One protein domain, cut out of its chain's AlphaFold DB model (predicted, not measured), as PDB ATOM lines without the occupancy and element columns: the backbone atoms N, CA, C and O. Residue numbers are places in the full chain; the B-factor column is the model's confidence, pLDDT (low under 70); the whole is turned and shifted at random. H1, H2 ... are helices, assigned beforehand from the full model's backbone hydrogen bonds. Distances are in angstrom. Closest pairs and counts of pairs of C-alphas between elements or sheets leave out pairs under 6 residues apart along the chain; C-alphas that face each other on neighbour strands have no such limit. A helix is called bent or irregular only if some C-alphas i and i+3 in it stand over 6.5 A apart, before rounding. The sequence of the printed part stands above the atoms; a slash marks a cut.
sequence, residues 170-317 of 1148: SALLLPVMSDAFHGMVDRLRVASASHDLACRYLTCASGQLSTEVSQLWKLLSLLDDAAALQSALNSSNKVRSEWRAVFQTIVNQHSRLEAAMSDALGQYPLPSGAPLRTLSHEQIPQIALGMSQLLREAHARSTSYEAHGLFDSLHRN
ATOM      1  N   SER A 170      50.151  14.020  -1.329       82.12
ATOM      2  CA  SER A 170      49.835  13.091  -0.242       82.12
ATOM      3  C   SER A 170      48.515  13.452   0.443       82.12
ATOM      4  O   SER A 170      47.868  14.446   0.097       82.12
ATOM      5  N   ALA A 171      48.165  12.715   1.499       88.12
ATOM      6  CA  ALA A 171      47.009  12.989   2.343       88.12
ATOM      7  C   ALA A 171      46.925  14.438   2.871       88.12
ATOM      8  O   ALA A 171      45.822  14.880   3.183       88.12
ATOM      9  N   LEU A 172      48.028  15.208   2.935       90.50
ATOM     10  CA  LEU A 172      48.019  16.627   3.338       90.50
ATOM     11  C   LEU A 172      47.165  17.515   2.420       90.50
ATOM     12  O   LEU A 172      46.651  18.544   2.858       90.50
ATOM     13  N   LEU A 173      46.979  17.123   1.160       92.06
ATOM     14  CA  LEU A 173      46.155  17.881   0.223       92.06
ATOM     15  C   LEU A 173      44.690  17.964   0.685       92.06
ATOM     16  O   LEU A 173      44.050  18.999   0.509       92.06
ATOM     17  N   LEU A 174      44.167  16.911   1.323       91.06
ATOM     18  CA  LEU A 174      42.768  16.822   1.760       91.06
ATOM     19  C   LEU A 174      42.384  17.881   2.814       91.06
ATOM     20  O   LEU A 174      41.401  18.593   2.590       91.06
ATOM     21  N   PRO A 175      43.117  18.052   3.936       87.19
ATOM     22  CA  PRO A 175      42.818  19.099   4.908       87.19
ATOM     23  C   PRO A 175      43.069  20.508   4.351       87.19
ATOM     24  O   PRO A 175      42.311  21.416   4.685       87.19
ATOM     25  N   VAL A 176      44.065  20.702   3.472       91.81
ATOM     26  CA  VAL A 176      44.303  21.995   2.795       91.81
ATOM     27  C   VAL A 176      43.105  22.374   1.920       91.81
ATOM     28  O   VAL A 176      42.605  23.494   2.014       91.81
ATOM     29  N   MET A 177      42.603  21.437   1.109       92.81
ATOM     30  CA  MET A 177      41.410  21.653   0.289       92.81
ATOM     31  C   MET A 177      40.169  21.903   1.140       92.81
ATOM     32  O   MET A 177      39.421  22.839   0.866       92.81
ATOM     33  N   SER A 178      39.958  21.083   2.174       87.75
ATOM     34  CA  SER A 178      38.818  21.229   3.077       87.75
ATOM     35  C   SER A 178      38.791  22.612   3.728       87.75
ATOM     36  O   SER A 178      37.732  23.232   3.765       87.75
ATOM     37  N   ASP A 179      39.929  23.118   4.212       85.94
ATOM     38  CA  ASP A 179      40.009  24.441   4.848       85.94
ATOM     39  C   ASP A 179      39.775  25.579   3.851       85.94
ATOM     40  O   ASP A 179      39.042  26.528   4.152       85.94
ATOM     41  N   ALA A 180      40.364  25.464   2.656       91.06
ATOM     42  CA  ALA A 180      40.227  26.463   1.605       91.06
ATOM     43  C   ALA A 180      38.780  26.557   1.093       91.06
ATOM     44  O   ALA A 180      38.252  27.645   0.897       91.06
ATOM     45  N   PHE A 181      38.092  25.425   0.917       91.00
ATOM     46  CA  PHE A 181      36.687  25.434   0.504       91.00
ATOM     47  C   PHE A 181      35.715  25.760   1.636       91.00
ATOM     48  O   PHE A 181      34.570  26.116   1.356       91.00
ATOM     49  N   HIS A 182      36.138  25.670   2.900       83.00
ATOM     50  CA  HIS A 182      35.248  25.845   4.045       83.00
ATOM     51  C   HIS A 182      34.490  27.183   3.996       83.00
ATOM     52  O   HIS A 182      33.283  27.206   4.217       83.00
ATOM     53  N   GLY A 183      35.160  28.276   3.609       79.56
ATOM     54  CA  GLY A 183      34.545  29.603   3.545       79.56
ATOM     55  C   GLY A 183      33.470  29.684   2.469       79.56
ATOM     56  O   GLY A 183      32.394  30.232   2.706       79.56
ATOM     57  N   MET A 184      33.737  29.104   1.294       87.88
ATOM     58  CA  MET A 184      32.751  28.996   0.217       87.88
ATOM     59  C   MET A 184      31.548  28.172   0.678       87.88
ATOM     60  O   MET A 184      30.416  28.619   0.526       87.88
ATOM     61  N   VAL A 185      31.784  26.996   1.262       87.06
ATOM     62  CA  VAL A 185      30.723  26.088   1.718       87.06
ATOM     63  C   VAL A 185      29.814  26.763   2.746       87.06
ATOM     64  O   VAL A 185      28.593  26.677   2.618       87.06
ATOM     65  N   ASP A 186      30.372  27.490   3.717       79.12
ATOM     66  CA  ASP A 186      29.578  28.204   4.725       79.12
ATOM     67  C   ASP A 186      28.635  29.235   4.101       79.12
ATOM     68  O   ASP A 186      27.447  29.277   4.429       79.12
ATOM     69  N   ARG A 187      29.120  30.004   3.124       82.38
ATOM     70  CA  ARG A 187      28.288  30.985   2.418       82.38
ATOM     71  C   ARG A 187      27.274  30.333   1.485       82.38
ATOM     72  O   ARG A 187      26.125  30.774   1.417       82.38
ATOM     73  N   LEU A 188      27.660  29.247   0.813       88.94
ATOM     74  CA  LEU A 188      26.751  28.472  -0.026       88.94
ATOM     75  C   LEU A 188      25.599  27.882   0.787       88.94
ATOM     76  O   LEU A 188      24.491  27.824   0.267       88.94
ATOM     77  N   ARG A 189      25.796  27.485   2.053       83.94
ATOM     78  CA  ARG A 189      24.702  26.992   2.916       83.94
ATOM     79  C   ARG A 189      23.603  28.037   3.101       83.94
ATOM     80  O   ARG A 189      22.425  27.703   2.980       83.94
ATOM     81  N   VAL A 190      23.975  29.290   3.354       80.25
ATOM     82  CA  VAL A 190      23.015  30.396   3.507       80.25
ATOM     83  C   VAL A 190      22.364  30.728   2.173       80.25
ATOM     84  O   VAL A 190      21.140  30.789   2.099       80.25
ATOM     85  N   ALA A 191      23.157  30.851   1.106       88.44
ATOM     86  CA  ALA A 191      22.634  31.108  -0.234       88.44
ATOM     87  C   ALA A 191      21.664  30.006  -0.695       88.44
ATOM     88  O   ALA A 191      20.636  30.301  -1.292       88.44
ATOM     89  N   SER A 192      21.932  28.744  -0.346       89.12
ATOM     90  CA  SER A 192      21.041  27.610  -0.627       89.12
ATOM     91  C   SER A 192      19.717  27.722   0.117       89.12
ATOM     92  O   SER A 192      18.668  27.491  -0.468       89.12
ATOM     93  N   ALA A 193      19.752  28.098   1.398       85.44
ATOM     94  CA  ALA A 193      18.540  28.275   2.191       85.44
ATOM     95  C   ALA A 193      17.675  29.426   1.639       85.44
ATOM     96  O   ALA A 193      16.460  29.277   1.500       85.44
ATOM     97  N   SER A 194      18.305  30.543   1.263       87.69
ATOM     98  CA  SER A 194      17.650  31.680   0.600       87.69
ATOM     99  C   SER A 194      17.060  31.295  -0.757       87.69
ATOM    100  O   SER A 194      15.915  31.639  -1.058       87.69
ATOM    101  N   HIS A 195      17.817  30.536  -1.552       90.69
ATOM    102  CA  HIS A 195      17.374  30.002  -2.833       90.69
ATOM    103  C   HIS A 195      16.143  29.108  -2.655       90.69
ATOM    104  O   HIS A 195      15.133  29.300  -3.329       90.69
ATOM    105  N   ASP A 196      16.191  28.160  -1.719       88.00
ATOM    106  CA  ASP A 196      15.091  27.240  -1.431       88.00
ATOM    107  C   ASP A 196      13.839  27.979  -0.957       88.00
ATOM    108  O   ASP A 196      12.732  27.647  -1.390       88.00
ATOM    109  N   LEU A 197      14.007  29.013  -0.121       89.56
ATOM    110  CA  LEU A 197      12.918  29.905   0.271       89.56
ATOM    111  C   LEU A 197      12.257  30.522  -0.951       89.56
ATOM    112  O   LEU A 197      11.070  30.313  -1.187       89.56
ATOM    113  N   ALA A 198      13.015  31.234  -1.773       90.56
ATOM    114  CA  ALA A 198      12.421  31.897  -2.919       90.56
ATOM    115  C   ALA A 198      11.811  30.914  -3.920       90.56
ATOM    116  O   ALA A 198      10.724  31.156  -4.445       90.56
ATOM    117  N   CYS A 199      12.450  29.766  -4.133       87.94
ATOM    118  CA  CYS A 199      11.970  28.760  -5.065       87.94
ATOM    119  C   CYS A 199      10.695  28.051  -4.630       87.94
ATOM    120  O   CYS A 199       9.912  27.652  -5.497       87.94
ATOM    121  N   ARG A 200      10.429  27.963  -3.327       86.44
ATOM    122  CA  ARG A 200       9.131  27.515  -2.817       86.44
ATOM    123  C   ARG A 200       8.008  28.496  -3.145       86.44
ATOM    124  O   ARG A 200       6.930  28.054  -3.530       86.44
ATOM    125  N   TYR A 201       8.259  29.803  -3.058       89.38
ATOM    126  CA  TYR A 201       7.238  30.831  -3.301       89.38
ATOM    127  C   TYR A 201       7.111  31.264  -4.776       89.38
ATOM    128  O   TYR A 201       6.049  31.739  -5.174       89.38
ATOM    129  N   LEU A 202       8.147  31.067  -5.601       83.25
ATOM    130  CA  LEU A 202       8.139  31.358  -7.045       83.25
ATOM    131  C   LEU A 202       7.944  30.125  -7.939       83.25
ATOM    132  O   LEU A 202       7.691  30.287  -9.132       83.25
ATOM    133  N   THR A 203       8.062  28.909  -7.396       70.94
ATOM    134  CA  THR A 203       8.101  27.631  -8.134       70.94
ATOM    135  C   THR A 203       9.237  27.559  -9.168       70.94
ATOM    136  O   THR A 203       9.031  27.662 -10.375       70.94
ATOM    137  N   CYS A 204      10.473  27.346  -8.706       69.50
ATOM    138  CA  CYS A 204      11.645  27.191  -9.584       69.50
ATOM    139  C   CYS A 204      11.697  25.808 -10.258       69.50
ATOM    140  O   CYS A 204      12.443  24.941  -9.823       69.50
ATOM    141  N   ALA A 205      10.891  25.590 -11.301       65.50
ATOM    142  CA  ALA A 205      11.040  24.575 -12.361       65.50
ATOM    143  C   ALA A 205      11.762  23.232 -12.033       65.50
ATOM    144  O   ALA A 205      12.516  22.737 -12.865       65.50
ATOM    145  N   SER A 206      11.553  22.622 -10.857       64.19
ATOM    146  CA  SER A 206      12.126  21.325 -10.431       64.19
ATOM    147  C   SER A 206      13.606  21.105 -10.807       64.19
ATOM    148  O   SER A 206      13.944  20.095 -11.416       64.19
ATOM    149  N   GLY A 207      14.483  22.069 -10.506       64.44
ATOM    150  CA  GLY A 207      15.933  21.943 -10.741       64.44
ATOM    151  C   GLY A 207      16.409  22.384 -12.129       64.44
ATOM    152  O   GLY A 207      17.608  22.400 -12.394       64.44
ATOM    153  N   GLN A 208      15.503  22.815 -13.014       74.56
ATOM    154  CA  GLN A 208      15.873  23.351 -14.331       74.56
ATOM    155  C   GLN A 208      16.490  24.752 -14.273       74.56
ATOM    156  O   GLN A 208      17.106  25.203 -15.242       74.56
ATOM    157  N   LEU A 209      16.326  25.463 -13.156       85.81
ATOM    158  CA  LEU A 209      16.954  26.760 -12.986       85.81
ATOM    159  C   LEU A 209      18.430  26.568 -12.633       85.81
ATOM    160  O   LEU A 209      18.773  26.185 -11.523       85.81
ATOM    161  N   SER A 210      19.323  26.858 -13.570       88.06
ATOM    162  CA  SER A 210      20.752  26.872 -13.265       88.06
ATOM    163  C   SER A 210      21.127  28.219 -12.649       88.06
ATOM    164  O   SER A 210      20.935  29.244 -13.294       88.06
ATOM    165  N   THR A 211      21.653  28.236 -11.429       92.06
ATOM    166  CA  THR A 211      22.246  29.398 -10.729       92.06
ATOM    167  C   THR A 211      23.721  29.134 -10.438       92.06
ATOM    168  O   THR A 211      24.165  27.984 -10.505       92.06
ATOM    169  N   GLU A 212      24.501  30.162 -10.102       94.38
ATOM    170  CA  GLU A 212      25.895  29.948  -9.691       94.38
ATOM    171  C   GLU A 212      25.992  29.000  -8.482       94.38
ATOM    172  O   GLU A 212      26.796  28.072  -8.505       94.38
ATOM    173  N   VAL A 213      25.115  29.158  -7.484       93.94
ATOM    174  CA  VAL A 213      25.033  28.281  -6.299       93.94
ATOM    175  C   VAL A 213      24.806  26.822  -6.705       93.94
ATOM    176  O   VAL A 213      25.511  25.933  -6.228       93.94
ATOM    177  N   SER A 214      23.876  26.564  -7.636       93.00
ATOM    178  CA  SER A 214      23.622  25.201  -8.130       93.00
ATOM    179  C   SER A 214      24.830  24.597  -8.851       93.00
ATOM    180  O   SER A 214      25.146  23.424  -8.654       93.00
ATOM    181  N   GLN A 215      25.543  25.404  -9.646       95.31
ATOM    182  CA  GLN A 215      26.726  24.960 -10.378       95.31
ATOM    183  C   GLN A 215      27.900  24.703  -9.421       95.31
ATOM    184  O   GLN A 215      28.584  23.694  -9.564       95.31
ATOM    185  N   LEU A 216      28.098  25.547  -8.404       96.81
ATOM    186  CA  LEU A 216      29.138  25.357  -7.388       96.81
ATOM    187  C   LEU A 216      28.913  24.088  -6.560       96.81
ATOM    188  O   LEU A 216      29.845  23.299  -6.423       96.81
ATOM    189  N   TRP A 217      27.692  23.829  -6.075       94.88
ATOM    190  CA  TRP A 217      27.398  22.566  -5.385       94.88
ATOM    191  C   TRP A 217      27.638  21.349  -6.273       94.88
ATOM    192  O   TRP A 217      28.203  20.358  -5.805       94.88
ATOM    193  N   LYS A 218      27.279  21.435  -7.561       95.12
ATOM    194  CA  LYS A 218      27.557  20.365  -8.521       95.12
ATOM    195  C   LYS A 218      29.057  20.118  -8.670       95.12
ATOM    196  O   LYS A 218      29.477  18.969  -8.575       95.12
ATOM    197  N   LEU A 219      29.863  21.165  -8.849       97.19
ATOM    198  CA  LEU A 219      31.321  21.047  -8.971       97.19
ATOM    199  C   LEU A 219      31.957  20.473  -7.699       97.19
ATOM    200  O   LEU A 219      32.739  19.531  -7.787       97.19
ATOM    201  N   LEU A 220      31.576  20.976  -6.519       95.50
ATOM    202  CA  LEU A 220      32.056  20.457  -5.232       95.50
ATOM    203  C   LEU A 220      31.695  18.975  -5.043       95.50
ATOM    204  O   LEU A 220      32.503  18.208  -4.530       95.50
ATOM    205  N   SER A 221      30.511  18.551  -5.499       90.94
ATOM    206  CA  SER A 221      30.051  17.159  -5.386       90.94
ATOM    207  C   SER A 221      30.805  16.155  -6.262       90.94
ATOM    208  O   SER A 221      30.616  14.951  -6.092       90.94
ATOM    209  N   LEU A 222      31.605  16.652  -7.210       93.12
ATOM    210  CA  LEU A 222      32.327  15.868  -8.211       93.12
ATOM    211  C   LEU A 222      33.846  15.973  -8.054       93.12
ATOM    212  O   LEU A 222      34.576  15.518  -8.927       93.12
ATOM    213  N   LEU A 223      34.345  16.558  -6.959       91.88
ATOM    214  CA  LEU A 223      35.786  16.681  -6.713       91.88
ATOM    215  C   LEU A 223      36.514  15.327  -6.635       91.88
ATOM    216  O   LEU A 223      37.732  15.312  -6.687       91.88
ATOM    217  N   ASP A 224      35.801  14.212  -6.490       87.31
ATOM    218  CA  ASP A 224      36.350  12.854  -6.467       87.31
ATOM    219  C   ASP A 224      36.287  12.122  -7.825       87.31
ATOM    220  O   ASP A 224      36.643  10.945  -7.893       87.31
ATOM    221  N   ASP A 225      35.844  12.786  -8.901       88.56
ATOM    222  CA  ASP A 225      35.743  12.222 -10.254       88.56
ATOM    223  C   ASP A 225      36.191  13.240 -11.319       88.56
ATOM    224  O   ASP A 225      35.455  14.162 -11.681       88.56
ATOM    225  N   ALA A 226      37.390  13.036 -11.875       89.31
ATOM    226  CA  ALA A 226      37.998  13.944 -12.850       89.31
ATOM    227  C   ALA A 226      37.127  14.179 -14.092       89.31
ATOM    228  O   ALA A 226      36.995  15.310 -14.571       89.31
ATOM    229  N   ALA A 227      36.554  13.106 -14.644       91.69
ATOM    230  CA  ALA A 227      35.820  13.158 -15.901       91.69
ATOM    231  C   ALA A 227      34.462  13.835 -15.698       91.69
ATOM    232  O   ALA A 227      34.079  14.712 -16.483       91.69
ATOM    233  N   ALA A 228      33.763  13.476 -14.618       92.50
ATOM    234  CA  ALA A 228      32.511  14.116 -14.250       92.50
ATOM    235  C   ALA A 228      32.726  15.597 -13.903       92.50
ATOM    236  O   ALA A 228      31.958  16.444 -14.372       92.50
ATOM    237  N   LEU A 229      33.791  15.931 -13.164       94.75
ATOM    238  CA  LEU A 229      34.144  17.308 -12.822       94.75
ATOM    239  C   LEU A 229      34.436  18.149 -14.067       94.75
ATOM    240  O   LEU A 229      33.868  19.232 -14.208       94.75
ATOM    241  N   GLN A 230      35.255  17.656 -15.005       96.38
ATOM    242  CA  GLN A 230      35.542  18.370 -16.258       96.38
ATOM    243  C   GLN A 230      34.266  18.600 -17.075       96.38
ATOM    244  O   GLN A 230      34.056  19.694 -17.607       96.38
ATOM    245  N   SER A 231      33.401  17.586 -17.168       96.25
ATOM    246  CA  SER A 231      32.120  17.699 -17.868       96.25
ATOM    247  C   SER A 231      31.224  18.764 -17.227       96.25
ATOM    248  O   SER A 231      30.708  19.638 -17.927       96.25
ATOM    249  N   ALA A 232      31.081  18.745 -15.899       95.81
ATOM    250  CA  ALA A 232      30.295  19.733 -15.164       95.81
ATOM    251  C   ALA A 232      30.881  21.150 -15.292       95.81
ATOM    252  O   ALA A 232      30.137  22.117 -15.493       95.81
ATOM    253  N   LEU A 233      32.209  21.288 -15.254       97.19
ATOM    254  CA  LEU A 233      32.911  22.564 -15.400       97.19
ATOM    255  C   LEU A 233      32.717  23.188 -16.786       97.19
ATOM    256  O   LEU A 233      32.556  24.408 -16.894       97.19
ATOM    257  N   ASN A 234      32.663  22.368 -17.838       95.69
ATOM    258  CA  ASN A 234      32.374  22.832 -19.197       95.69
ATOM    259  C   ASN A 234      30.970  23.448 -19.298       95.69
ATOM    260  O   ASN A 234      30.796  24.472 -19.959       95.69
ATOM    261  N   SER A 235      29.986  22.875 -18.594       92.06
ATOM    262  CA  SER A 235      28.614  23.401 -18.529       92.06
ATOM    263  C   SER A 235      28.404  24.544 -17.523       92.06
ATOM    264  O   SER A 235      27.373  25.211 -17.568       92.06
ATOM    265  N   SER A 236      29.366  24.804 -16.632       94.62
ATOM    266  CA  SER A 236      29.230  25.775 -15.536       94.62
ATOM    267  C   SER A 236      29.542  27.208 -15.978       94.62
ATOM    268  O   SER A 236      30.602  27.756 -15.682       94.62
ATOM    269  N   ASN A 237      28.636  27.823 -16.740       93.25
ATOM    270  CA  ASN A 237      28.811  29.164 -17.310       93.25
ATOM    271  C   ASN A 237      28.483  30.339 -16.371       93.25
ATOM    272  O   ASN A 237      28.786  31.473 -16.737       93.25
ATOM    273  N   LYS A 238      27.888  30.088 -15.200       94.44
ATOM    274  CA  LYS A 238      27.536  31.114 -14.202       94.44
ATOM    275  C   LYS A 238      28.556  31.240 -13.077       94.44
ATOM    276  O   LYS A 238      28.582  32.261 -12.405       94.44
ATOM    277  N   VAL A 239      29.399  30.227 -12.884       95.19
ATOM    278  CA  VAL A 239      30.512  30.299 -11.930       95.19
ATOM    279  C   VAL A 239      31.503  31.372 -12.373       95.19
ATOM    280  O   VAL A 239      31.940  31.374 -13.530       95.19
ATOM    281  N   ARG A 240      31.873  32.266 -11.448       93.94
ATOM    282  CA  ARG A 240      32.873  33.319 -11.682       93.94
ATOM    283  C   ARG A 240      34.181  32.756 -12.250       93.94
ATOM    284  O   ARG A 240      34.616  31.658 -11.886       93.94
ATOM    285  N   SER A 241      34.821  33.502 -13.151       94.31
ATOM    286  CA  SER A 241      35.976  33.021 -13.922       94.31
ATOM    287  C   SER A 241      37.159  32.635 -13.030       94.31
ATOM    288  O   SER A 241      37.817  31.629 -13.292       94.31
ATOM    289  N   GLU A 242      37.376  33.362 -11.936       92.25
ATOM    290  CA  GLU A 242      38.395  33.063 -10.935       92.25
ATOM    291  C   GLU A 242      38.215  31.694 -10.262       92.25
ATOM    292  O   GLU A 242      39.200  31.003 -10.014       92.25
ATOM    293  N   TRP A 243      36.978  31.270  -9.997       94.88
ATOM    294  CA  TRP A 243      36.678  29.978  -9.380       94.88
ATOM    295  C   TRP A 243      36.681  28.865 -10.419       94.88
ATOM    296  O   TRP A 243      37.187  27.777 -10.151       94.88
ATOM    297  N   ARG A 244      36.228  29.146 -11.648       95.62
ATOM    298  CA  ARG A 244      36.399  28.209 -12.767       95.62
ATOM    299  C   ARG A 244      37.872  27.874 -13.001       95.62
ATOM    300  O   ARG A 244      38.178  26.717 -13.265       95.62
ATOM    301  N   ALA A 245      38.777  28.846 -12.856       94.56
ATOM    302  CA  ALA A 245      40.218  28.612 -12.950       94.56
ATOM    303  C   ALA A 245      40.740  27.668 -11.850       94.56
ATOM    304  O   ALA A 245      41.568  26.803 -12.137       94.56
ATOM    305  N   VAL A 246      40.222  27.772 -10.618       95.94
ATOM    306  CA  VAL A 246      40.540  26.831  -9.525       95.94
ATOM    307  C   VAL A 246      40.111  25.417  -9.889       95.94
ATOM    308  O   VAL A 246      40.948  24.518  -9.908       95.94
ATOM    309  N   PHE A 247      38.837  25.223 -10.238       97.38
ATOM    310  CA  PHE A 247      38.325  23.902 -10.610       97.38
ATOM    311  C   PHE A 247      39.061  23.332 -11.827       97.38
ATOM    312  O   PHE A 247      39.386  22.149 -11.835       97.38
ATOM    313  N   GLN A 248      39.406  24.162 -12.818       96.12
ATOM    314  CA  GLN A 248      40.195  23.712 -13.967       96.12
ATOM    315  C   GLN A 248      41.601  23.257 -13.555       96.12
ATOM    316  O   GLN A 248      42.103  22.270 -14.082       96.12
ATOM    317  N   THR A 249      42.235  23.948 -12.607       94.44
ATOM    318  CA  THR A 249      43.558  23.565 -12.090       94.44
ATOM    319  C   THR A 249      43.487  22.233 -11.339       94.44
ATOM    320  O   THR A 249      44.336  21.372 -11.560       94.44
ATOM    321  N   ILE A 250      42.434  22.025 -10.537       94.62
ATOM    322  CA  ILE A 250      42.160  20.742  -9.868       94.62
ATOM    323  C   ILE A 250      41.982  19.629 -10.903       94.62
ATOM    324  O   ILE A 250      42.619  18.588 -10.780       94.62
ATOM    325  N   VAL A 251      41.183  19.850 -11.954       94.56
ATOM    326  CA  VAL A 251      40.991  18.859 -13.028       94.56
ATOM    327  C   VAL A 251      42.312  18.524 -13.725       94.56
ATOM    328  O   VAL A 251      42.631  17.352 -13.913       94.56
ATOM    329  N   ASN A 252      43.114  19.535 -14.067       93.56
ATOM    330  CA  ASN A 252      44.395  19.342 -14.750       93.56
ATOM    331  C   ASN A 252      45.402  18.525 -13.921       93.56
ATOM    332  O   ASN A 252      46.316  17.928 -14.484       93.56
ATOM    333  N   GLN A 253      45.257  18.525 -12.596       92.69
ATOM    334  CA  GLN A 253      46.156  17.870 -11.646       92.69
ATOM    335  C   GLN A 253      45.416  16.835 -10.778       92.69
ATOM    336  O   GLN A 253      45.850  16.535  -9.665       92.69
ATOM    337  N   HIS A 254      44.306  16.274 -11.276       91.44
ATOM    338  CA  HIS A 254      43.410  15.417 -10.486       91.44
ATOM    339  C   HIS A 254      44.092  14.147  -9.959       91.44
ATOM    340  O   HIS A 254      43.778  13.677  -8.869       91.44
ATOM    341  N   SER A 255      45.099  13.638 -10.673       88.38
ATOM    342  CA  SER A 255      45.908  12.497 -10.224       88.38
ATOM    343  C   SER A 255      46.562  12.718  -8.853       88.38
ATOM    344  O   SER A 255      46.775  11.760  -8.116       88.38
ATOM    345  N   ARG A 256      46.842  13.971  -8.468       87.88
ATOM    346  CA  ARG A 256      47.356  14.309  -7.129       87.88
ATOM    347  C   ARG A 256      46.302  14.142  -6.049       87.88
ATOM    348  O   ARG A 256      46.617  13.704  -4.951       87.88
ATOM    349  N   LEU A 257      45.058  14.494  -6.360       89.31
ATOM    350  CA  LEU A 257      43.940  14.321  -5.446       89.31
ATOM    351  C   LEU A 257      43.622  12.835  -5.251       89.31
ATOM    352  O   LEU A 257      43.418  12.397  -4.122       89.31
ATOM    353  N   GLU A 258      43.678  12.042  -6.320       86.75
ATOM    354  CA  GLU A 258      43.566  10.580  -6.240       86.75
ATOM    355  C   GLU A 258      44.683   9.963  -5.386       86.75
ATOM    356  O   GLU A 258      44.405   9.137  -4.513       86.75
ATOM    357  N   ALA A 259      45.934  10.396  -5.583       85.94
ATOM    358  CA  ALA A 259      47.068   9.961  -4.770       85.94
ATOM    359  C   ALA A 259      46.891  10.342  -3.289       85.94
ATOM    360  O   ALA A 259      47.094   9.502  -2.416       85.94
ATOM    361  N   ALA A 260      46.418  11.560  -3.007       89.62
ATOM    362  CA  ALA A 260      46.135  12.027  -1.655       89.62
ATOM    363  C   ALA A 260      45.048  11.207  -0.948       89.62
ATOM    364  O   ALA A 260      45.188  10.865   0.226       89.62
ATOM    365  N   MET A 261      43.964  10.871  -1.655       87.19
ATOM    366  CA  MET A 261      42.906  10.011  -1.122       87.19
ATOM    367  C   MET A 261      43.415   8.590  -0.857       87.19
ATOM    368  O   MET A 261      43.046   7.985   0.148       87.19
ATOM    369  N   SER A 262      44.261   8.062  -1.745       85.06
ATOM    370  CA  SER A 262      44.835   6.721  -1.610       85.06
ATOM    371  C   SER A 262      45.795   6.629  -0.422       85.06
ATOM    372  O   SER A 262      45.678   5.698   0.373       85.06
ATOM    373  N   ASP A 263      46.668   7.628  -0.265       86.44
ATOM    374  CA  ASP A 263      47.593   7.766   0.865       86.44
ATOM    375  C   ASP A 263      46.834   7.870   2.195       86.44
ATOM    376  O   ASP A 263      47.120   7.136   3.136       86.44
ATOM    377  N   ALA A 264      45.788   8.704   2.256       87.06
ATOM    378  CA  ALA A 264      44.985   8.861   3.467       87.06
ATOM    379  C   ALA A 264      44.297   7.557   3.899       87.06
ATOM    380  O   ALA A 264      44.256   7.249   5.088       87.06
ATOM    381  N   LEU A 265      43.745   6.799   2.948       83.56
ATOM    382  CA  LEU A 265      42.976   5.583   3.225       83.56
ATOM    383  C   LEU A 265      43.841   4.318   3.346       83.56
ATOM    384  O   LEU A 265      43.310   3.271   3.710       83.56
ATOM    385  N   GLY A 266      45.135   4.383   3.012       78.88
ATOM    386  CA  GLY A 266      46.018   3.214   2.977       78.88
ATOM    387  C   GLY A 266      45.595   2.150   1.951       78.88
ATOM    388  O   GLY A 266      45.891   0.970   2.126       78.88
ATOM    389  N   GLN A 267      44.865   2.533   0.896       69.44
ATOM    390  CA  GLN A 267      44.291   1.612  -0.096       69.44
ATOM    391  C   GLN A 267      44.732   1.974  -1.516       69.44
ATOM    392  O   GLN A 267      44.540   3.109  -1.953       69.44
ATOM    393  N   TYR A 268      45.260   0.995  -2.267       67.19
ATOM    394  CA  TYR A 268      45.603   1.151  -3.685       67.19
ATOM    395  C   TYR A 268      45.274  -0.110  -4.516       67.19
ATOM    396  O   TYR A 268      45.666  -1.209  -4.115       67.19
ATOM    397  N   PRO A 269      44.636   0.018  -5.700       61.47
ATOM    398  CA  PRO A 269      43.984   1.219  -6.229       61.47
ATOM    399  C   PRO A 269      42.658   1.486  -5.502       61.47
ATOM    400  O   PRO A 269      41.974   0.550  -5.084       61.47
ATOM    401  N   LEU A 270      42.267   2.755  -5.377       63.44
ATOM    402  CA  LEU A 270      40.918   3.081  -4.914       63.44
ATOM    403  C   LEU A 270      39.901   2.539  -5.937       63.44
ATOM    404  O   LEU A 270      40.094   2.745  -7.140       63.44
ATOM    405  N   PRO A 271      38.825   1.854  -5.509       57.22
ATOM    406  CA  PRO A 271      37.734   1.512  -6.411       57.22
ATOM    407  C   PRO A 271      37.227   2.785  -7.096       57.22
ATOM    408  O   PRO A 271      37.072   3.816  -6.440       57.22
ATOM    409  N   SER A 272      36.952   2.728  -8.401       50.47
ATOM    410  CA  SER A 272      36.270   3.823  -9.096       50.47
ATOM    411  C   SER A 272      34.918   4.063  -8.414       50.47
ATOM    412  O   SER A 272      34.006   3.244  -8.553       50.47
ATOM    413  N   GLY A 273      34.817   5.141  -7.635       51.62
ATOM    414  CA  GLY A 273      33.630   5.471  -6.850       51.62
ATOM    415  C   GLY A 273      33.924   5.782  -5.383       51.62
ATOM    416  O   GLY A 273      33.760   4.933  -4.513       51.62
ATOM    417  N   ALA A 274      34.242   7.048  -5.111       61.00
ATOM    418  CA  ALA A 274      33.752   7.770  -3.938       61.00
ATOM    419  C   ALA A 274      33.930   7.160  -2.524       61.00
ATOM    420  O   ALA A 274      33.013   7.306  -1.708       61.00
ATOM    421  N   PRO A 275      35.060   6.529  -2.156       67.94
ATOM    422  CA  PRO A 275      35.228   5.954  -0.816       67.94
ATOM    423  C   PRO A 275      35.010   6.997   0.296       67.94
ATOM    424  O   PRO A 275      34.363   6.721   1.304       67.94
ATOM    425  N   LEU A 276      35.410   8.255   0.071       73.75
ATOM    426  CA  LEU A 276      35.142   9.342   1.015       73.75
ATOM    427  C   LEU A 276      33.645   9.670   1.178       73.75
ATOM    428  O   LEU A 276      33.251  10.161   2.237       73.75
ATOM    429  N   ARG A 277      32.776   9.376   0.202       73.62
ATOM    430  CA  ARG A 277      31.319   9.583   0.326       73.62
ATOM    431  C   ARG A 277      30.594   8.404   0.978       73.62
ATOM    432  O   ARG A 277      29.530   8.621   1.548       73.62
ATOM    433  N   THR A 278      31.146   7.194   0.902       72.50
ATOM    434  CA  THR A 278      30.431   5.952   1.251       72.50
ATOM    435  C   THR A 278      30.877   5.301   2.559       72.50
ATOM    436  O   THR A 278      30.061   4.639   3.198       72.50
ATOM    437  N   LEU A 279      32.131   5.486   2.983       71.25
ATOM    438  CA  LEU A 279      32.661   4.881   4.213       71.25
ATOM    439  C   LEU A 279      31.940   5.386   5.481       71.25
ATOM    440  O   LEU A 279      31.398   6.491   5.510       71.25
ATOM    441  N   SER A 280      31.921   4.612   6.565       64.56
ATOM    442  CA  SER A 280      31.432   5.141   7.848       64.56
ATOM    443  C   SER A 280      32.419   6.165   8.428       64.56
ATOM    444  O   SER A 280      33.578   6.224   8.022       64.56
ATOM    445  N   HIS A 281      31.969   6.994   9.376       61.53
ATOM    446  CA  HIS A 281      32.833   7.989  10.029       61.53
ATOM    447  C   HIS A 281      34.070   7.347  10.687       61.53
ATOM    448  O   HIS A 281      35.168   7.870  10.565       61.53
ATOM    449  N   GLU A 282      33.899   6.173  11.299       63.72
ATOM    450  CA  GLU A 282      34.958   5.394  11.964       63.72
ATOM    451  C   GLU A 282      36.015   4.846  10.991       63.72
ATOM    452  O   GLU A 282      37.139   4.553  11.384       63.72
ATOM    453  N   GLN A 283      35.656   4.694   9.714       73.69
ATOM    454  CA  GLN A 283      36.544   4.199   8.661       73.69
ATOM    455  C   GLN A 283      37.321   5.323   7.966       73.69
ATOM    456  O   GLN A 283      38.149   5.046   7.098       73.69
ATOM    457  N   ILE A 284      37.040   6.585   8.301       74.06
ATOM    458  CA  ILE A 284      37.679   7.746   7.690       74.06
ATOM    459  C   ILE A 284      38.746   8.282   8.651       74.06
ATOM    460  O   ILE A 284      38.398   8.783   9.720       74.06
ATOM    461  N   PRO A 285      40.039   8.236   8.280       80.12
ATOM    462  CA  PRO A 285      41.085   8.824   9.101       80.12
ATOM    463  C   PRO A 285      40.897  10.334   9.252       80.12
ATOM    464  O   PRO A 285      40.401  11.016   8.348       80.12
ATOM    465  N   GLN A 286      41.361  10.876  10.380       73.75
ATOM    466  CA  GLN A 286      41.141  12.274  10.758       73.75
ATOM    467  C   GLN A 286      41.588  13.272   9.673       73.75
ATOM    468  O   GLN A 286      40.911  14.274   9.440       73.75
ATOM    469  N   ILE A 287      42.678  12.974   8.956       82.38
ATOM    470  CA  ILE A 287      43.191  13.819   7.865       82.38
ATOM    471  C   ILE A 287      42.208  13.975   6.694       82.38
ATOM    472  O   ILE A 287      42.204  15.009   6.032       82.38
ATOM    473  N   ALA A 288      41.344  12.986   6.450       84.19
ATOM    474  CA  ALA A 288      40.401  12.967   5.330       84.19
ATOM    475  C   ALA A 288      38.975  13.393   5.720       84.19
ATOM    476  O   ALA A 288      38.121  13.572   4.846       84.19
ATOM    477  N   LEU A 289      38.702  13.568   7.017       77.12
ATOM    478  CA  LEU A 289      37.351  13.774   7.536       77.12
ATOM    479  C   LEU A 289      36.672  15.029   6.970       77.12
ATOM    480  O   LEU A 289      35.540  14.947   6.494       77.12
ATOM    481  N   GLY A 290      37.360  16.174   6.978       76.44
ATOM    482  CA  GLY A 290      36.793  17.430   6.474       76.44
ATOM    483  C   GLY A 290      36.416  17.350   4.990       76.44
ATOM    484  O   GLY A 290      35.318  17.742   4.594       76.44
ATOM    485  N   MET A 291      37.275  16.724   4.178       84.25
ATOM    486  CA  MET A 291      37.004  16.501   2.756       84.25
ATOM    487  C   MET A 291      35.827  15.539   2.542       84.25
ATOM    488  O   MET A 291      34.974  15.779   1.688       84.25
ATOM    489  N   SER A 292      35.740  14.467   3.335       82.00
ATOM    490  CA  SER A 292      34.608  13.536   3.297       82.00
ATOM    491  C   SER A 292      33.276  14.231   3.600       82.00
ATOM    492  O   SER A 292      32.301  14.040   2.869       82.00
ATOM    493  N   GLN A 293      33.238  15.068   4.639       78.06
ATOM    494  CA  GLN A 293      32.048  15.832   5.018       78.06
ATOM    495  C   GLN A 293      31.626  16.805   3.910       78.06
ATOM    496  O   GLN A 293      30.451  16.829   3.538       78.06
ATOM    497  N   LEU A 294      32.585  17.540   3.336       83.44
ATOM    498  CA  LEU A 294      32.346  18.446   2.211       83.44
ATOM    499  C   LEU A 294      31.729  17.707   1.019       83.44
ATOM    500  O   LEU A 294      30.695  18.131   0.503       83.44
ATOM    501  N   LEU A 295      32.330  16.587   0.601       83.94
ATOM    502  CA  LEU A 295      31.855  15.798  -0.540       83.94
ATOM    503  C   LEU A 295      30.437  15.259  -0.318       83.94
ATOM    504  O   LEU A 295      29.610  15.310  -1.229       83.94
ATOM    505  N   ARG A 296      30.137  14.748   0.883       81.69
ATOM    506  CA  ARG A 296      28.802  14.230   1.226       81.69
ATOM    507  C   ARG A 296      27.749  15.321   1.201       81.69
ATOM    508  O   ARG A 296      26.699  15.124   0.595       81.69
ATOM    509  N   GLU A 297      28.027  16.462   1.831       81.19
ATOM    510  CA  GLU A 297      27.090  17.582   1.847       81.19
ATOM    511  C   GLU A 297      26.845  18.105   0.430       81.19
ATOM    512  O   GLU A 297      25.693  18.251   0.018       81.19
ATOM    513  N   ALA A 298      27.913  18.330  -0.339       86.69
ATOM    514  CA  ALA A 298      27.793  18.819  -1.703       86.69
ATOM    515  C   ALA A 298      27.010  17.852  -2.591       86.69
ATOM    516  O   ALA A 298      26.142  18.274  -3.358       86.69
ATOM    517  N   HIS A 299      27.259  16.549  -2.451       85.56
ATOM    518  CA  HIS A 299      26.519  15.526  -3.175       85.56
ATOM    519  C   HIS A 299      25.039  15.487  -2.788       85.56
ATOM    520  O   HIS A 299      24.186  15.492  -3.676       85.56
ATOM    521  N   ALA A 300      24.716  15.510  -1.493       79.94
ATOM    522  CA  ALA A 300      23.332  15.525  -1.020       79.94
ATOM    523  C   ALA A 300      22.565  16.754  -1.538       79.94
ATOM    524  O   ALA A 300      21.458  16.625  -2.058       79.94
ATOM    525  N   ARG A 301      23.181  17.941  -1.482       84.56
ATOM    526  CA  ARG A 301      22.561  19.185  -1.962       84.56
ATOM    527  C   ARG A 301      22.396  19.213  -3.473       84.56
ATOM    528  O   ARG A 301      21.329  19.566  -3.964       84.56
ATOM    529  N   SER A 302      23.432  18.819  -4.213       88.44
ATOM    530  CA  SER A 302      23.378  18.778  -5.674       88.44
ATOM    531  C   SER A 302      22.318  17.795  -6.169       88.44
ATOM    532  O   SER A 302      21.561  18.132  -7.073       88.44
ATOM    533  N   THR A 303      22.246  16.598  -5.585       84.12
ATOM    534  CA  THR A 303      21.265  15.575  -5.987       84.12
ATOM    535  C   THR A 303      19.842  15.965  -5.601       84.12
ATOM    536  O   THR A 303      18.935  15.814  -6.419       84.12
ATOM    537  N   SER A 304      19.639  16.535  -4.408       82.25
ATOM    538  CA  SER A 304      18.343  17.098  -4.008       82.25
ATOM    539  C   SER A 304      17.890  18.188  -4.978       82.25
ATOM    540  O   SER A 304      16.744  18.184  -5.437       82.25
ATOM    541  N   TYR A 305      18.801  19.088  -5.353       85.81
ATOM    542  CA  TYR A 305      18.489  20.178  -6.267       85.81
ATOM    543  C   TYR A 305      18.104  19.673  -7.659       85.81
ATOM    544  O   TYR A 305      17.086  20.091  -8.205       85.81
ATOM    545  N   GLU A 306      18.864  18.726  -8.207       85.19
ATOM    546  CA  GLU A 306      18.572  18.108  -9.507       85.19
ATOM    547  C   GLU A 306      17.242  17.347  -9.508       85.19
ATOM    548  O   GLU A 306      16.514  17.376 -10.497       85.19
ATOM    549  N   ALA A 307      16.903  16.681  -8.402       80.75
ATOM    550  CA  ALA A 307      15.679  15.897  -8.302       80.75
ATOM    551  C   ALA A 307      14.430  16.755  -8.038       80.75
ATOM    552  O   ALA A 307      13.320  16.375  -8.427       80.75
ATOM    553  N   HIS A 308      14.568  17.860  -7.300       77.31
ATOM    554  CA  HIS A 308      13.427  18.543  -6.677       77.31
ATOM    555  C   HIS A 308      13.424  20.067  -6.828       77.31
ATOM    556  O   HIS A 308      12.405  20.693  -6.535       77.31
ATOM    557  N   GLY A 309      14.520  20.673  -7.282       81.00
ATOM    558  CA  GLY A 309      14.694  22.126  -7.340       81.00
ATOM    559  C   GLY A 309      14.941  22.797  -5.989       81.00
ATOM    560  O   GLY A 309      14.804  24.014  -5.905       81.00
ATOM    561  N   LEU A 310      15.278  22.020  -4.954       83.31
ATOM    562  CA  LEU A 310      15.622  22.498  -3.612       83.31
ATOM    563  C   LEU A 310      16.909  21.819  -3.131       83.31
ATOM    564  O   LEU A 310      17.063  20.611  -3.310       83.31
ATOM    565  N   PHE A 311      17.820  22.569  -2.519       83.25
ATOM    566  CA  PHE A 311      19.083  22.045  -1.994       83.25
ATOM    567  C   PHE A 311      18.902  21.243  -0.704       83.25
ATOM    568  O   PHE A 311      19.667  20.310  -0.465       83.25
ATOM    569  N   ASP A 312      17.929  21.597   0.134       73.12
ATOM    570  CA  ASP A 312      17.577  20.836   1.332       73.12
ATOM    571  C   ASP A 312      16.430  19.847   1.054       73.12
ATOM    572  O   ASP A 312      15.294  20.236   0.760       73.12
ATOM    573  N   SER A 313      16.728  18.550   1.167       56.78
ATOM    574  CA  SER A 313      15.774  17.459   0.941       56.78
ATOM    575  C   SER A 313      14.908  17.137   2.161       56.78
ATOM    576  O   SER A 313      13.801  16.616   2.003       56.78
ATOM    577  N   LEU A 314      15.375  17.452   3.372       49.94
ATOM    578  CA  LEU A 314      14.831  16.911   4.626       49.94
ATOM    579  C   LEU A 314      13.493  17.525   5.021       49.94
ATOM    580  O   LEU A 314      12.720  16.928   5.761       49.94
ATOM    581  N   HIS A 315      13.206  18.717   4.509       53.19
ATOM    582  CA  HIS A 315      12.085  19.525   4.968       53.19
ATOM    583  C   HIS A 315      11.066  19.803   3.861       53.19
ATOM    584  O   HIS A 315      10.308  20.771   3.938       53.19
ATOM    585  N   ARG A 316      11.051  19.004   2.783       62.78
ATOM    586  CA  ARG A 316      10.184  19.268   1.622       62.78
ATOM    587  C   ARG A 316       8.703  19.241   1.989       62.78
ATOM    588  O   ARG A 316       8.023  20.248   1.789       62.78
ATOM    589  N   ASN A 317       8.276  18.132   2.589       74.81
ATOM    590  CA  ASN A 317       6.902  17.880   3.012       74.81
ATOM    591  C   ASN A 317       6.859  17.550   4.508       74.81
ATOM    592  O   ASN A 317       6.347  16.511   4.914       74.81
TER     593      ASN A 317
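This is residues 170 to 317 of the 1148 residues of an uncharacterized protein of Myxococcus fulvus (strain ATCC BAA-855 / HW-1) (UniProt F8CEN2). Two long helices, the bent H1 and H7, run the same way along the length of the model; the second arm of H1 and H7 are nearly parallel but close rather than clearly touching. On one side H2 packs across H7 and leads into H3 and H4, which with H2 make a small up-and-down triangle of helices, while H5 stands at one end and leads back toward the starts of H1 and H7, and the four-residue H6 packs on H7. The printed part has 148 residues with seven named helices, H1 to H7 in order, and no named strand; the class is all helix. It is compact, with a radius of gyration of the C-alphas of 15.5 A and spans of 48 by 34 by 26 A.

H1, residues 173 to 202, begins with C-alpha 173 at (46.155, 17.881, 0.223). By its hydrogen bonds it was assigned as one helix, but it is bent: C-alphas 180 and 183 are 6.8 A apart. Its arms are H1a, residues 173 to 180, and H1b, residues 183 to 202, 28.5 A long, at a steep tilt of 59 degrees. H2 is residues 212 to 220, H3 residues 226 to 235, H4 residues 241 to 252, 16.1 A long, H5 residues 254 to 265, 16.9 A long, and H6 residues 275 to 278. H7, residues 286 to 308, is 33.3 A long and ends with C-alpha 308 at (13.427, 18.543, -6.677); it is irregular, with C-alphas 287 and 290 7.5 A apart.

H7 is the hub, touching four other helices. With residues 287 to 294 alone it touches H1a, closest C-alphas Ser 178 and Met 291, 5.1 A, at a steep tilt of 62 degrees. H2 touches H7 at a steep tilt of 47 degrees, opposite ways, closest C-alphas Trp 217 and Ala 298, 5.3 A. H6 touches H7, closest C-alphas Leu 276 and Ser 292, 4.8 A. H5 only just touches H7, with 3 pairs of C-alphas within 8 A, closest Ala 264 and Ala 288, 6.4 A. H5 also touches H1a, about perpendicular at 74 degrees, closest C-alphas Leu 173 and Ala 260, 6.1 A. H1b only just touches H2, with 3 pairs, closest C-alphas Leu 188 and Val 213, 6.5 A. H2 and H3 form a helical hairpin at 12 degrees, closest C-alphas Leu 219 and Leu 229, 6.1 A. H3 and H4 form another at 26 degrees, closest C-alphas Ala 226 and Val 251, 5.8 A. H4 and H7 are apart. Every O i to N i+4 pair is within hydrogen-bond range in H1a, H2, H3, H4 and H5, against 15 of 16 in H1b and 17 of 19 in H7; H6 is too short for such a pair.

The two C-alphas farthest apart, those of Tyr 201 and Tyr 268, are 48.5 A from each other. The printed part has no cut, and no link is long. Mean pLDDT of the printed part is 83.8; residues 204 to 207, 267 to 275, 280 to 282 and 313 to 316 are under 70.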